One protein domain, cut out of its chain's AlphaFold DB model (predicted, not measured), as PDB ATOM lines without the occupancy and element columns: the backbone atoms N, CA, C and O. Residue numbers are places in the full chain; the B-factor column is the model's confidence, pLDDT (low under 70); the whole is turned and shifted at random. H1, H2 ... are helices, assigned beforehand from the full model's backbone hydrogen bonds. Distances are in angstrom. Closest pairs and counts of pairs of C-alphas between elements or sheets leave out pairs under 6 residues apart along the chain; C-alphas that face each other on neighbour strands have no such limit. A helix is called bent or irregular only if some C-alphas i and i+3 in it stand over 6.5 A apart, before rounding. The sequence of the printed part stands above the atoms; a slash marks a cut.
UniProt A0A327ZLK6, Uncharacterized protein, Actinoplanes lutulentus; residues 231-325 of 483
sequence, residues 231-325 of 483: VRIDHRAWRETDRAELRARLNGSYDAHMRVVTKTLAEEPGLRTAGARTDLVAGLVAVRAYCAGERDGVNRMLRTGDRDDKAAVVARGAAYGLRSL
ATOM      1  N   VAL A 231      10.560  37.560  -9.762       93.88
ATOM      2  CA  VAL A 231       9.874  36.285  -9.989       93.88
ATOM      3  C   VAL A 231       9.279  35.780  -8.685       93.88
ATOM      4  O   VAL A 231       9.967  35.593  -7.683       93.88
ATOM      5  N   ARG A 232       7.977  35.493  -8.717       91.31
ATOM      6  CA  ARG A 232       7.273  34.856  -7.608       91.31
ATOM      7  C   ARG A 232       7.318  33.345  -7.732       91.31
ATOM      8  O   ARG A 232       7.030  32.772  -8.781       91.31
ATOM      9  N   ILE A 233       7.638  32.700  -6.619       91.38
ATOM     10  CA  ILE A 233       7.569  31.252  -6.502       91.38
ATOM     11  C   ILE A 233       6.149  30.850  -6.126       91.38
ATOM     12  O   ILE A 233       5.676  31.155  -5.034       91.38
ATOM     13  N   ASP A 234       5.495  30.123  -7.029       84.56
ATOM     14  CA  ASP A 234       4.223  29.470  -6.744       84.56
ATOM     15  C   ASP A 234       4.376  28.517  -5.544       84.56
ATOM     16  O   ASP A 234       5.294  27.693  -5.466       84.56
ATOM     17  N   HIS A 235       3.456  28.640  -4.591       79.12
ATOM     18  CA  HIS A 235       3.385  27.826  -3.386       79.12
ATOM     19  C   HIS A 235       2.720  26.459  -3.591       79.12
ATOM     20  O   HIS A 235       2.512  25.756  -2.589       79.12
ATOM     21  N   ARG A 236       2.415  26.077  -4.842       84.19
ATOM     22  CA  ARG A 236       1.838  24.782  -5.215       84.19
ATOM     23  C   ARG A 236       2.551  23.598  -4.569       84.19
ATOM     24  O   ARG A 236       3.735  23.634  -4.231       84.19
ATOM     25  N   ALA A 237       1.809  22.502  -4.439       81.75
ATOM     26  CA  ALA A 237       2.360  21.242  -3.964       81.75
ATOM     27  C   ALA A 237       3.524  20.781  -4.856       81.75
ATOM     28  O   ALA A 237       3.405  20.780  -6.082       81.75
ATOM     29  N   TRP A 238       4.619  20.363  -4.220       89.00
ATOM     30  CA  TRP A 238       5.795  19.788  -4.867       89.00
ATOM     31  C   TRP A 238       5.468  18.395  -5.412       89.00
ATOM     32  O   TRP A 238       5.039  17.525  -4.651       89.00
ATOM     33  N   ARG A 239       5.616  18.193  -6.724       90.88
ATOM     34  CA  ARG A 239       5.208  16.965  -7.428       90.88
ATOM     35  C   ARG A 239       6.409  16.099  -7.805       90.88
ATOM     36  O   ARG A 239       7.554  16.542  -7.814       90.88
ATOM     37  N   GLU A 240       6.132  14.861  -8.214       91.81
ATOM     38  CA  GLU A 240       7.145  13.948  -8.772       91.81
ATOM     39  C   GLU A 240       7.881  14.562  -9.976       91.81
ATOM     40  O   GLU A 240       9.092  14.412 -10.103       91.81
ATOM     41  N   THR A 241       7.179  15.313 -10.830       94.38
ATOM     42  CA  THR A 241       7.790  16.000 -11.978       94.38
ATOM     43  C   THR A 241       8.796  17.064 -11.547       94.38
ATOM     44  O   THR A 241       9.868  17.144 -12.139       94.38
ATOM     45  N   ASP A 242       8.498  17.828 -10.487       94.38
ATOM     46  CA  ASP A 242       9.427  18.829  -9.946       94.38
ATOM     47  C   ASP A 242      10.676  18.143  -9.353       94.38
ATOM     48  O   ASP A 242      11.796  18.629  -9.504       94.38
ATOM     49  N   ARG A 243      10.513  16.959  -8.738       95.19
ATOM     50  CA  ARG A 243      11.639  16.142  -8.253       95.19
ATOM     51  C   ARG A 243      12.531  15.631  -9.378       95.19
ATOM     52  O   ARG A 243      13.755  15.711  -9.264       95.19
ATOM     53  N   ALA A 244      11.934  15.087 -10.436       96.38
ATOM     54  CA  ALA A 244      12.673  14.606 -11.597       96.38
ATOM     55  C   ALA A 244      13.444  15.750 -12.273       96.38
ATOM     56  O   ALA A 244      14.619  15.583 -12.604       96.38
ATOM     57  N   GLU A 245      12.819  16.924 -12.397       97.25
ATOM     58  CA  GLU A 245      13.455  18.135 -12.917       97.25
ATOM     59  C   GLU A 245      14.627  18.581 -12.033       97.25
ATOM     60  O   GLU A 245      15.734  18.771 -12.536       97.25
ATOM     61  N   LEU A 246      14.432  18.668 -10.712       97.81
ATOM     62  CA  LEU A 246      15.496  19.031  -9.772       97.81
ATOM     63  C   LEU A 246      16.702  18.091  -9.901       97.81
ATOM     64  O   LEU A 246      17.845  18.544  -9.969       97.81
ATOM     65  N   ARG A 247      16.451  16.778  -9.969       97.69
ATOM     66  CA  ARG A 247      17.509  15.776 -10.139       97.69
ATOM     67  C   ARG A 247      18.250  15.949 -11.460       97.69
ATOM     68  O   ARG A 247      19.478  15.917 -11.464       97.69
ATOM     69  N   ALA A 248      17.529  16.162 -12.559       97.88
ATOM     70  CA  ALA A 248      18.128  16.379 -13.871       97.88
ATOM     71  C   ALA A 248      18.999  17.648 -13.905       97.88
ATOM     72  O   ALA A 248      20.103  17.617 -14.444       97.88
ATOM     73  N   ARG A 249      18.538  18.745 -13.289       97.75
ATOM     74  CA  ARG A 249      19.244  20.038 -13.278       97.75
ATOM     75  C   ARG A 249      20.464  20.061 -12.352       97.75
ATOM     76  O   ARG A 249      21.436  20.747 -12.658       97.75
ATOM     77  N   LEU A 250      20.431  19.327 -11.238       97.44
ATOM     78  CA  LEU A 250      21.562  19.220 -10.307       97.44
ATOM     79  C   LEU A 250      22.559  18.109 -10.681       97.44
ATOM     80  O   LEU A 250      23.701  18.142 -10.220       97.44
ATOM     81  N   ASN A 251      22.158  17.146 -11.517       95.75
ATOM     82  CA  ASN A 251      22.995  16.050 -12.013       95.75
ATOM     83  C   ASN A 251      23.804  15.366 -10.879       95.75
ATOM     84  O   ASN A 251      23.228  14.989  -9.858       95.75
ATOM     85  N   GLY A 252      25.131  15.231 -11.008       92.12
ATOM     86  CA  GLY A 252      25.987  14.576 -10.010       92.12
ATOM     87  C   GLY A 252      25.977  15.236  -8.623       92.12
ATOM     88  O   GLY A 252      26.148  14.544  -7.616       92.12
ATOM     89  N   SER A 253      25.703  16.544  -8.537       97.19
ATOM     90  CA  SER A 253      25.583  17.249  -7.253       97.19
ATOM     91  C   SER A 253      24.340  16.816  -6.473       97.19
ATOM     92  O   SER A 253      24.357  16.831  -5.242       97.19
ATOM     93  N   TYR A 254      23.283  16.355  -7.158       97.62
ATOM     94  CA  TYR A 254      22.065  15.869  -6.505       97.62
ATOM     95  C   TYR A 254      22.359  14.705  -5.558       97.62
ATOM     96  O   TYR A 254      21.976  14.740  -4.389       97.62
ATOM     97  N   ASP A 255      23.066  13.681  -6.042       97.19
ATOM     98  CA  ASP A 255      23.356  12.489  -5.245       97.19
ATOM     99  C   ASP A 255      24.299  12.821  -4.076       97.19
ATOM    100  O   ASP A 255      24.149  12.273  -2.980       97.19
ATOM    101  N   ALA A 256      25.229  13.765  -4.262       97.25
ATOM    102  CA  ALA A 256      26.084  14.259  -3.185       97.25
ATOM    103  C   ALA A 256      25.267  14.961  -2.085       97.25
ATOM    104  O   ALA A 256      25.417  14.647  -0.901       97.25
ATOM    105  N   HIS A 257      24.355  15.862  -2.458       97.75
ATOM    106  CA  HIS A 257      23.464  16.539  -1.514       97.75
ATOM    107  C   HIS A 257      22.500  15.567  -0.825       97.75
ATOM    108  O   HIS A 257      22.307  15.646   0.388       97.75
ATOM    109  N   MET A 258      21.955  14.599  -1.563       96.94
ATOM    110  CA  MET A 258      21.061  13.569  -1.033       96.94
ATOM    111  C   MET A 258      21.736  12.722   0.053       96.94
ATOM    112  O   MET A 258      21.097  12.413   1.062       96.94
ATOM    113  N   ARG A 259      23.027  12.387  -0.090       97.06
ATOM    114  CA  ARG A 259      23.783  11.663   0.950       97.06
ATOM    115  C   ARG A 259      23.879  12.464   2.246       97.06
ATOM    116  O   ARG A 259      23.677  11.898   3.318       97.06
ATOM    117  N   VAL A 260      24.146  13.768   2.150       96.44
ATOM    118  CA  VAL A 260      24.193  14.663   3.318       96.44
ATOM    119  C   VAL A 260      22.823  14.734   3.982       96.44
ATOM    120  O   VAL A 260      22.721  14.476   5.175       96.44
ATOM    121  N   VAL A 261      21.762  14.988   3.210       95.94
ATOM    122  CA  VAL A 261      20.385  15.066   3.726       95.94
ATOM    123  C   VAL A 261      19.962  13.757   4.390       95.94
ATOM    124  O   VAL A 261      19.457  13.776   5.507       95.94
ATOM    125  N   THR A 262      20.206  12.612   3.751       94.81
ATOM    126  CA  THR A 262      19.870  11.293   4.314       94.81
ATOM    127  C   THR A 262      20.606  11.052   5.629       94.81
ATOM    128  O   THR A 262      19.993  10.600   6.596       94.81
ATOM    129  N   LYS A 263      21.897  11.407   5.700       95.31
ATOM    130  CA  LYS A 263      22.673  11.335   6.942       95.31
ATOM    131  C   LYS A 263      22.089  12.253   8.020       95.31
ATOM    132  O   LYS A 263      21.873  11.795   9.134       95.31
ATOM    133  N   THR A 264      21.766  13.504   7.690       93.44
ATOM    134  CA  THR A 264      21.152  14.453   8.631       93.44
ATOM    135  C   THR A 264      19.807  13.951   9.150       93.44
ATOM    136  O   THR A 264      19.586  13.949  10.356       93.44
ATOM    137  N   LEU A 265      18.932  13.442   8.279       92.56
ATOM    138  CA  LEU A 265      17.666  12.834   8.696       92.56
ATOM    139  C   LEU A 265      17.909  11.632   9.616       92.56
ATOM    140  O   LEU A 265      17.213  11.467  10.614       92.56
ATOM    141  N   ALA A 266      18.920  10.810   9.334       92.00
ATOM    142  CA  ALA A 266      19.322   9.704  10.200       92.00
ATOM    143  C   ALA A 266      19.941  10.157  11.536       92.00
ATOM    144  O   ALA A 266      19.991   9.361  12.464       92.00
ATOM    145  N   GLU A 267      20.342  11.413  11.699       92.38
ATOM    146  CA  GLU A 267      20.887  11.952  12.952       92.38
ATOM    147  C   GLU A 267      19.846  12.775  13.735       92.38
ATOM    148  O   GLU A 267      19.919  12.848  14.959       92.38
ATOM    149  N   GLU A 268      18.833  13.325  13.059       89.62
ATOM    150  CA  GLU A 268      17.824  14.219  13.637       89.62
ATOM    151  C   GLU A 268      16.412  13.596  13.563       89.62
ATOM    152  O   GLU A 268      15.670  13.821  12.602       89.62
ATOM    153  N   PRO A 269      15.986  12.808  14.573       79.31
ATOM    154  CA  PRO A 269      14.709  12.086  14.540       79.31
ATOM    155  C   PRO A 269      13.483  13.003  14.411       79.31
ATOM    156  O   PRO A 269      12.487  12.592  13.815       79.31
ATOM    157  N   GLY A 270      13.568  14.251  14.888       81.56
ATOM    158  CA  GLY A 270      12.509  15.251  14.724       81.56
ATOM    159  C   GLY A 270      12.171  15.520  13.254       81.56
ATOM    160  O   GLY A 270      10.999  15.553  12.891       81.56
ATOM    161  N   LEU A 271      13.182  15.583  12.381       82.75
ATOM    162  CA  LEU A 271      12.979  15.775  10.942       82.75
ATOM    163  C   LEU A 271      12.461  14.514  10.237       82.75
ATOM    164  O   LEU A 271      11.831  14.617   9.186       82.75
ATOM    165  N   ARG A 272      12.672  13.314  10.798       78.06
ATOM    166  CA  ARG A 272      12.214  12.053  10.180       78.06
ATOM    167  C   ARG A 272      10.700  11.920  10.154       78.06
ATOM    168  O   ARG A 272      10.165  11.356   9.205       78.06
ATOM    169  N   THR A 273      10.018  12.427  11.181       72.69
ATOM    170  CA  THR A 273       8.547  12.395  11.240       72.69
ATOM    171  C   THR A 273       7.929  13.195  10.091       72.69
ATOM    172  O   THR A 273       6.970  12.740   9.476       72.69
ATOM    173  N   ALA A 274       8.560  14.310   9.708       65.56
ATOM    174  CA  ALA A 274       8.238  15.045   8.488       65.56
ATOM    175  C   ALA A 274       8.756  14.335   7.212       65.56
ATOM    176  O   ALA A 274       8.116  14.377   6.161       65.56
ATOM    177  N   GLY A 275       9.903  13.650   7.312       60.03
ATOM    178  CA  GLY A 275      10.657  12.973   6.244       60.03
ATOM    179  C   GLY A 275      10.067  11.694   5.659       60.03
ATOM    180  O   GLY A 275      10.619  11.184   4.688       60.03
ATOM    181  N   ALA A 276       8.943  11.183   6.170       64.62
ATOM    182  CA  ALA A 276       8.287   9.997   5.604       64.62
ATOM    183  C   ALA A 276       7.792  10.199   4.152       64.62
ATOM    184  O   ALA A 276       7.402   9.242   3.484       64.62
ATOM    185  N   ARG A 277       7.817  11.441   3.648       77.75
ATOM    186  CA  ARG A 277       7.431  11.807   2.283       77.75
ATOM    187  C   ARG A 277       8.673  11.983   1.410       77.75
ATOM    188  O   ARG A 277       9.522  12.826   1.691       77.75
ATOM    189  N   THR A 278       8.741  11.248   0.302       82.25
ATOM    190  CA  THR A 278       9.803  11.365  -0.718       82.25
ATOM    191  C   THR A 278       9.939  12.785  -1.269       82.25
ATOM    192  O   THR A 278      11.049  13.251  -1.522       82.25
ATOM    193  N   ASP A 279       8.818  13.500  -1.383       88.25
ATOM    194  CA  ASP A 279       8.769  14.912  -1.776       88.25
ATOM    195  C   ASP A 279       9.595  15.799  -0.844       88.25
ATOM    196  O   ASP A 279      10.248  16.738  -1.301       88.25
ATOM    197  N   LEU A 280       9.607  15.487   0.458       90.31
ATOM    198  CA  LEU A 280      10.321  16.308   1.419       90.31
ATOM    199  C   LEU A 280      11.835  16.176   1.280       90.31
ATOM    200  O   LEU A 280      12.546  17.178   1.326       90.31
ATOM    201  N   VAL A 281      12.328  14.953   1.071       94.50
ATOM    202  CA  VAL A 281      13.764  14.703   0.889       94.50
ATOM    203  C   VAL A 281      14.301  15.517  -0.288       94.50
ATOM    204  O   VAL A 281      15.341  16.156  -0.159       94.50
ATOM    205  N   ALA A 282      13.573  15.565  -1.406       95.94
ATOM    206  CA  ALA A 282      13.961  16.384  -2.554       95.94
ATOM    207  C   ALA A 282      13.944  17.892  -2.244       95.94
ATOM    208  O   ALA A 282      14.858  18.603  -2.653       95.94
ATOM    209  N   GLY A 283      12.959  18.375  -1.478       96.00
ATOM    210  CA  GLY A 283      12.940  19.764  -1.012       96.00
ATOM    211  C   GLY A 283      14.160  20.113  -0.151       96.00
ATOM    212  O   GLY A 283      14.808  21.134  -0.368       96.00
ATOM    213  N   LEU A 284      14.549  19.234   0.778       96.56
ATOM    214  CA  LEU A 284      15.756  19.417   1.595       96.56
ATOM    215  C   LEU A 284      17.050  19.328   0.770       96.56
ATOM    216  O   LEU A 284      18.018  20.026   1.072       96.56
ATOM    217  N   VAL A 285      17.075  18.520  -0.296       97.56
ATOM    218  CA  VAL A 285      18.182  18.512  -1.268       97.56
ATOM    219  C   VAL A 285      18.297  19.859  -1.983       97.56
ATOM    220  O   VAL A 285      19.409  20.356  -2.136       97.56
ATOM    221  N   ALA A 286      17.180  20.487  -2.359       97.81
ATOM    222  CA  ALA A 286      17.196  21.830  -2.936       97.81
ATOM    223  C   ALA A 286      17.687  22.894  -1.935       97.81
ATOM    224  O   ALA A 286      18.503  23.732  -2.308       97.81
ATOM    225  N   VAL A 287      17.286  22.820  -0.656       97.69
ATOM    226  CA  VAL A 287      17.841  23.690   0.407       97.69
ATOM    227  C   VAL A 287      19.359  23.514   0.519       97.69
ATOM    228  O   VAL A 287      20.096  24.496   0.601       97.69
ATOM    229  N   ARG A 288      19.852  22.269   0.478       97.31
ATOM    230  CA  ARG A 288      21.293  21.992   0.498       97.31
ATOM    231  C   ARG A 288      22.004  22.563  -0.728       97.31
ATOM    232  O   ARG A 288      23.074  23.139  -0.567       97.31
ATOM    233  N   ALA A 289      21.433  22.392  -1.921       97.69
ATOM    234  CA  ALA A 289      21.994  22.919  -3.163       97.69
ATOM    235  C   ALA A 289      22.096  24.451  -3.123       97.69
ATOM    236  O   ALA A 289      23.152  25.001  -3.425       97.69
ATOM    237  N   TYR A 290      21.040  25.124  -2.646       97.38
ATOM    238  CA  TYR A 290      21.046  26.565  -2.391       97.38
ATOM    239  C   TYR A 290      22.235  26.967  -1.509       97.38
ATOM    240  O   TYR A 290      23.071  27.754  -1.938       97.38
ATOM    241  N   CYS A 291      22.377  26.357  -0.327       95.44
ATOM    242  CA  CYS A 291      23.442  26.720   0.616       95.44
ATOM    243  C   CYS A 291      24.854  26.383   0.103       95.44
ATOM    244  O   CYS A 291      25.816  27.031   0.496       95.44
ATOM    245  N   ALA A 292      24.994  25.358  -0.745       94.62
ATOM    246  CA  ALA A 292      26.292  24.859  -1.197       94.62
ATOM    247  C   ALA A 292      26.862  25.578  -2.432       94.62
ATOM    248  O   ALA A 292      28.030  25.360  -2.746       94.62
ATOM    249  N   GLY A 293      26.070  26.388  -3.144       93.81
ATOM    250  CA  GLY A 293      26.572  27.127  -4.308       93.81
ATOM    251  C   GLY A 293      25.522  27.697  -5.260       93.81
ATOM    252  O   GLY A 293      25.865  28.521  -6.097       93.81
ATOM    253  N   GLU A 294      24.245  27.318  -5.145       96.56
ATOM    254  CA  GLU A 294      23.193  27.869  -6.025       96.56
ATOM    255  C   GLU A 294      22.607  29.200  -5.513       96.56
ATOM    256  O   GLU A 294      21.742  29.787  -6.163       96.56
ATOM    257  N   ARG A 295      23.068  29.675  -4.347       95.44
ATOM    258  CA  ARG A 295      22.578  30.865  -3.635       95.44
ATOM    259  C   ARG A 295      22.460  32.102  -4.531       95.44
ATOM    260  O   ARG A 295      21.387  32.703  -4.595       95.44
ATOM    261  N   ASP A 296      23.523  32.458  -5.249       94.38
ATOM    262  CA  ASP A 296      23.558  33.691  -6.046       94.38
ATOM    263  C   ASP A 296      22.683  33.614  -7.294       94.38
ATOM    264  O   ASP A 296      21.955  34.558  -7.590       94.38
ATOM    265  N   GLY A 297      22.717  32.483  -8.007       95.38
ATOM    266  CA  GLY A 297      21.882  32.265  -9.190       95.38
ATOM    267  C   GLY A 297      20.395  32.300  -8.840       95.38
ATOM    268  O   GLY A 297      19.617  32.991  -9.494       95.38
ATOM    269  N   VAL A 298      20.015  31.637  -7.742       96.81
ATOM    270  CA  VAL A 298      18.643  31.643  -7.219       96.81
ATOM    271  C   VAL A 298      18.191  33.048  -6.836       96.81
ATOM    272  O   VAL A 298      17.132  33.487  -7.283       96.81
ATOM    273  N   ASN A 299      18.972  33.772  -6.034       96.12
ATOM    274  CA  ASN A 299      18.558  35.093  -5.566       96.12
ATOM    275  C   ASN A 299      18.581  36.155  -6.664       96.12
ATOM    276  O   ASN A 299      17.722  37.034  -6.653       96.12
ATOM    277  N   ARG A 300      19.512  36.067  -7.620       94.81
ATOM    278  CA  ARG A 300      19.499  36.917  -8.813       94.81
ATOM    279  C   ARG A 300      18.214  36.689  -9.594       94.81
ATOM    280  O   ARG A 300      17.431  37.618  -9.719       94.81
ATOM    281  N   MET A 301      17.944  35.442  -9.985       95.75
ATOM    282  CA  MET A 301      16.736  35.060 -10.722       95.75
ATOM    283  C   MET A 301      15.450  35.537 -10.028       95.75
ATOM    284  O   MET A 301      14.548  36.047 -10.683       95.75
ATOM    285  N   LEU A 302      15.355  35.418  -8.700       95.81
ATOM    286  CA  LEU A 302      14.174  35.878  -7.957       95.81
ATOM    287  C   LEU A 302      14.016  37.403  -7.945       95.81
ATOM    288  O   LEU A 302      12.889  37.891  -7.996       95.81
ATOM    289  N   ARG A 303      15.116  38.159  -7.867       95.12
ATOM    290  CA  ARG A 303      15.092  39.626  -7.740       95.12
ATOM    291  C   ARG A 303      15.011  40.345  -9.078       95.12
ATOM    292  O   ARG A 303      14.262  41.308  -9.188       95.12
ATOM    293  N   THR A 304      15.762  39.881 -10.071       93.31
ATOM    294  CA  THR A 304      15.792  40.476 -11.413       93.31
ATOM    295  C   THR A 304      14.692  39.893 -12.286       93.31
ATOM    296  O   THR A 304      14.071  40.606 -13.052       93.31
ATOM    297  N   GLY A 305      14.358  38.617 -12.118       93.00
ATOM    298  CA  GLY A 305      13.489  37.912 -13.054       93.00
ATOM    299  C   GLY A 305      14.228  37.330 -14.255       93.00
ATOM    300  O   GLY A 305      13.586  36.873 -15.207       93.00
ATOM    301  N   ASP A 306      15.562  37.278 -14.178       93.06
ATOM    302  CA  ASP A 306      16.402  36.522 -15.100       93.06
ATOM    303  C   ASP A 306      15.865  35.100 -15.272       93.06
ATOM    304  O   ASP A 306      15.510  34.415 -14.311       93.06
ATOM    305  N   ARG A 307      15.820  34.617 -16.515       91.94
ATOM    306  CA  ARG A 307      15.373  33.250 -16.795       91.94
ATOM    307  C   ARG A 307      16.512  32.268 -16.564       91.94
ATOM    308  O   ARG A 307      17.367  32.088 -17.427       91.94
ATOM    309  N   ASP A 308      16.467  31.584 -15.430       95.44
ATOM    310  CA  ASP A 308      17.322  30.438 -15.138       95.44
ATOM    311  C   ASP A 308      16.465  29.276 -14.618       95.44
ATOM    312  O   ASP A 308      16.005  29.261 -13.476       95.44
ATOM    313  N   ASP A 309      16.246  28.274 -15.471       95.44
ATOM    314  CA  ASP A 309      15.420  27.111 -15.137       95.44
ATOM    315  C   ASP A 309      15.964  26.318 -13.937       95.44
ATOM    316  O   ASP A 309      15.190  25.757 -13.153       95.44
ATOM    317  N   LYS A 310      17.296  26.235 -13.796       97.12
ATOM    318  CA  LYS A 310      17.936  25.515 -12.690       97.12
ATOM    319  C   LYS A 310      17.698  26.277 -11.391       97.12
ATOM    320  O   LYS A 310      17.239  25.680 -10.416       97.12
ATOM    321  N   ALA A 311      17.949  27.582 -11.392       96.94
ATOM    322  CA  ALA A 311      17.638  28.451 -10.265       96.94
ATOM    323  C   ALA A 311      16.148  28.367  -9.889       96.94
ATOM    324  O   ALA A 311      15.816  28.230  -8.712       96.94
ATOM    325  N   ALA A 312      15.250  28.339 -10.877       96.00
ATOM    326  CA  ALA A 312      13.810  28.280 -10.649       96.00
ATOM    327  C   ALA A 312      13.389  26.983  -9.947       96.00
ATOM    328  O   ALA A 312      12.619  27.023  -8.983       96.00
ATOM    329  N   VAL A 313      13.894  25.824 -10.391       96.94
ATOM    330  CA  VAL A 313      13.563  24.543  -9.746       96.94
ATOM    331  C   VAL A 313      14.183  24.429  -8.351       96.94
ATOM    332  O   VAL A 313      13.524  23.928  -7.437       96.94
ATOM    333  N   VAL A 314      15.401  24.946  -8.146       97.94
ATOM    334  CA  VAL A 314      16.042  24.988  -6.821       97.94
ATOM    335  C   VAL A 314      15.263  25.902  -5.878       97.94
ATOM    336  O   VAL A 314      14.967  25.489  -4.761       97.94
ATOM    337  N   ALA A 315      14.849  27.090  -6.323       97.06
ATOM    338  CA  ALA A 315      14.059  28.032  -5.532       97.06
ATOM    339  C   ALA A 315      12.722  27.424  -5.080       97.06
ATOM    340  O   ALA A 315      12.396  27.456  -3.891       97.06
ATOM    341  N   ARG A 316      11.970  26.807  -6.007       96.50
ATOM    342  CA  ARG A 316      10.711  26.107  -5.690       96.50
ATOM    343  C   ARG A 316      10.934  24.971  -4.688       96.50
ATOM    344  O   ARG A 316      10.207  24.864  -3.699       96.50
ATOM    345  N   GLY A 317      11.952  24.141  -4.920       97.00
ATOM    346  CA  GLY A 317      12.274  23.010  -4.051       97.00
ATOM    347  C   GLY A 317      12.710  23.457  -2.658       97.00
ATOM    348  O   GLY A 317      12.258  22.892  -1.663       97.00
ATOM    349  N   ALA A 318      13.534  24.504  -2.575       97.38
ATOM    350  CA  ALA A 318      13.990  25.077  -1.318       97.38
ATOM    351  C   ALA A 318      12.818  25.676  -0.531       97.38
ATOM    352  O   ALA A 318      12.649  25.352   0.642       97.38
ATOM    353  N   ALA A 319      11.949  26.458  -1.182       95.88
ATOM    354  CA  ALA A 319      10.735  26.994  -0.567       95.88
ATOM    355  C   ALA A 319       9.834  25.886   0.009       95.88
ATOM    356  O   ALA A 319       9.287  26.040   1.101       95.88
ATOM    357  N   TYR A 320       9.706  24.752  -0.689       95.25
ATOM    358  CA  TYR A 320       8.979  23.587  -0.185       95.25
ATOM    359  C   TYR A 320       9.691  22.919   1.003       95.25
ATOM    360  O   TYR A 320       9.066  22.677   2.035       95.25
ATOM    361  N   GLY A 321      10.999  22.658   0.888       95.06
ATOM    362  CA  GLY A 321      11.804  22.005   1.926       95.06
ATOM    363  C   GLY A 321      11.874  22.798   3.231       95.06
ATOM    364  O   GLY A 321      11.776  22.223   4.311       95.06
ATOM    365  N   LEU A 322      11.955  24.126   3.150       95.69
ATOM    366  CA  LEU A 322      11.977  25.018   4.312       95.69
ATOM    367  C   LEU A 322      10.753  24.848   5.222       95.69
ATOM    368  O   LEU A 322      10.870  25.003   6.435       95.69
ATOM    369  N   ARG A 323       9.587  24.474   4.675       92.44
ATOM    370  CA  ARG A 323       8.345  24.312   5.451       92.44
ATOM    371  C   ARG A 323       8.439  23.217   6.514       92.44
ATOM    372  O   ARG A 323       7.723  23.294   7.507       92.44
ATOM    373  N   SER A 324       9.300  22.216   6.322       91.25
ATOM    374  CA  SER A 324       9.489  21.144   7.304       91.25
ATOM    375  C   SER A 324      10.548  21.448   8.353       91.25
ATOM    376  O   SER A 324      10.721  20.660   9.280       91.25
ATOM    377  N   LEU A 325      11.341  22.500   8.153       93.62
ATOM    378  CA  LEU A 325      12.425  22.833   9.059       93.62
ATOM    379  C   LEU A 325      11.875  23.587  10.282       93.62
ATOM    380  O   LEU A 325      10.882  24.320  10.160       93.62
TER     381      LEU A 325
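Overview. This is residues 231 to 325 of the 483 residues of an uncharacterized protein of Actinoplanes lutulentus (UniProt A0A327ZLK6). What shape? H1 packs on a core of crossed helices H4a and H5, H2 crosses H4a, and H3 and H4b lie toward opposite ends. How built? The printed part has 95 residues with five named helices, all helix and compact, with radius of gyration of the C-alphas 12.6 A and spans 38 by 26 by 21 A.

Arrangement. Is any helix bent? H4, residues 278 to 304, assigned as one helix by its hydrogen bonds, is bent: C-alphas 292 and 295 are 7.5 A apart. Arm H4a, to 292, touches H5, residues 309 to 322; C-alphas 283 and 321 are closest, 3.9 A. Are backbones helical? Every O i to N i+4 pair in H4a and H5 is within hydrogen-bond range.

Along the chain. Where first? H1, residues 240 to 250, begins at (7.145, 13.948, -8.772). Where last? H5 ends at (11.977, 25.018, 4.312).

Size, cuts and confidence. How long? C-alphas 269 and 304 are farthest apart, 38.5 A. Any cut? The printed part has no cut; residues 274 to 276 are under pLDDT 70.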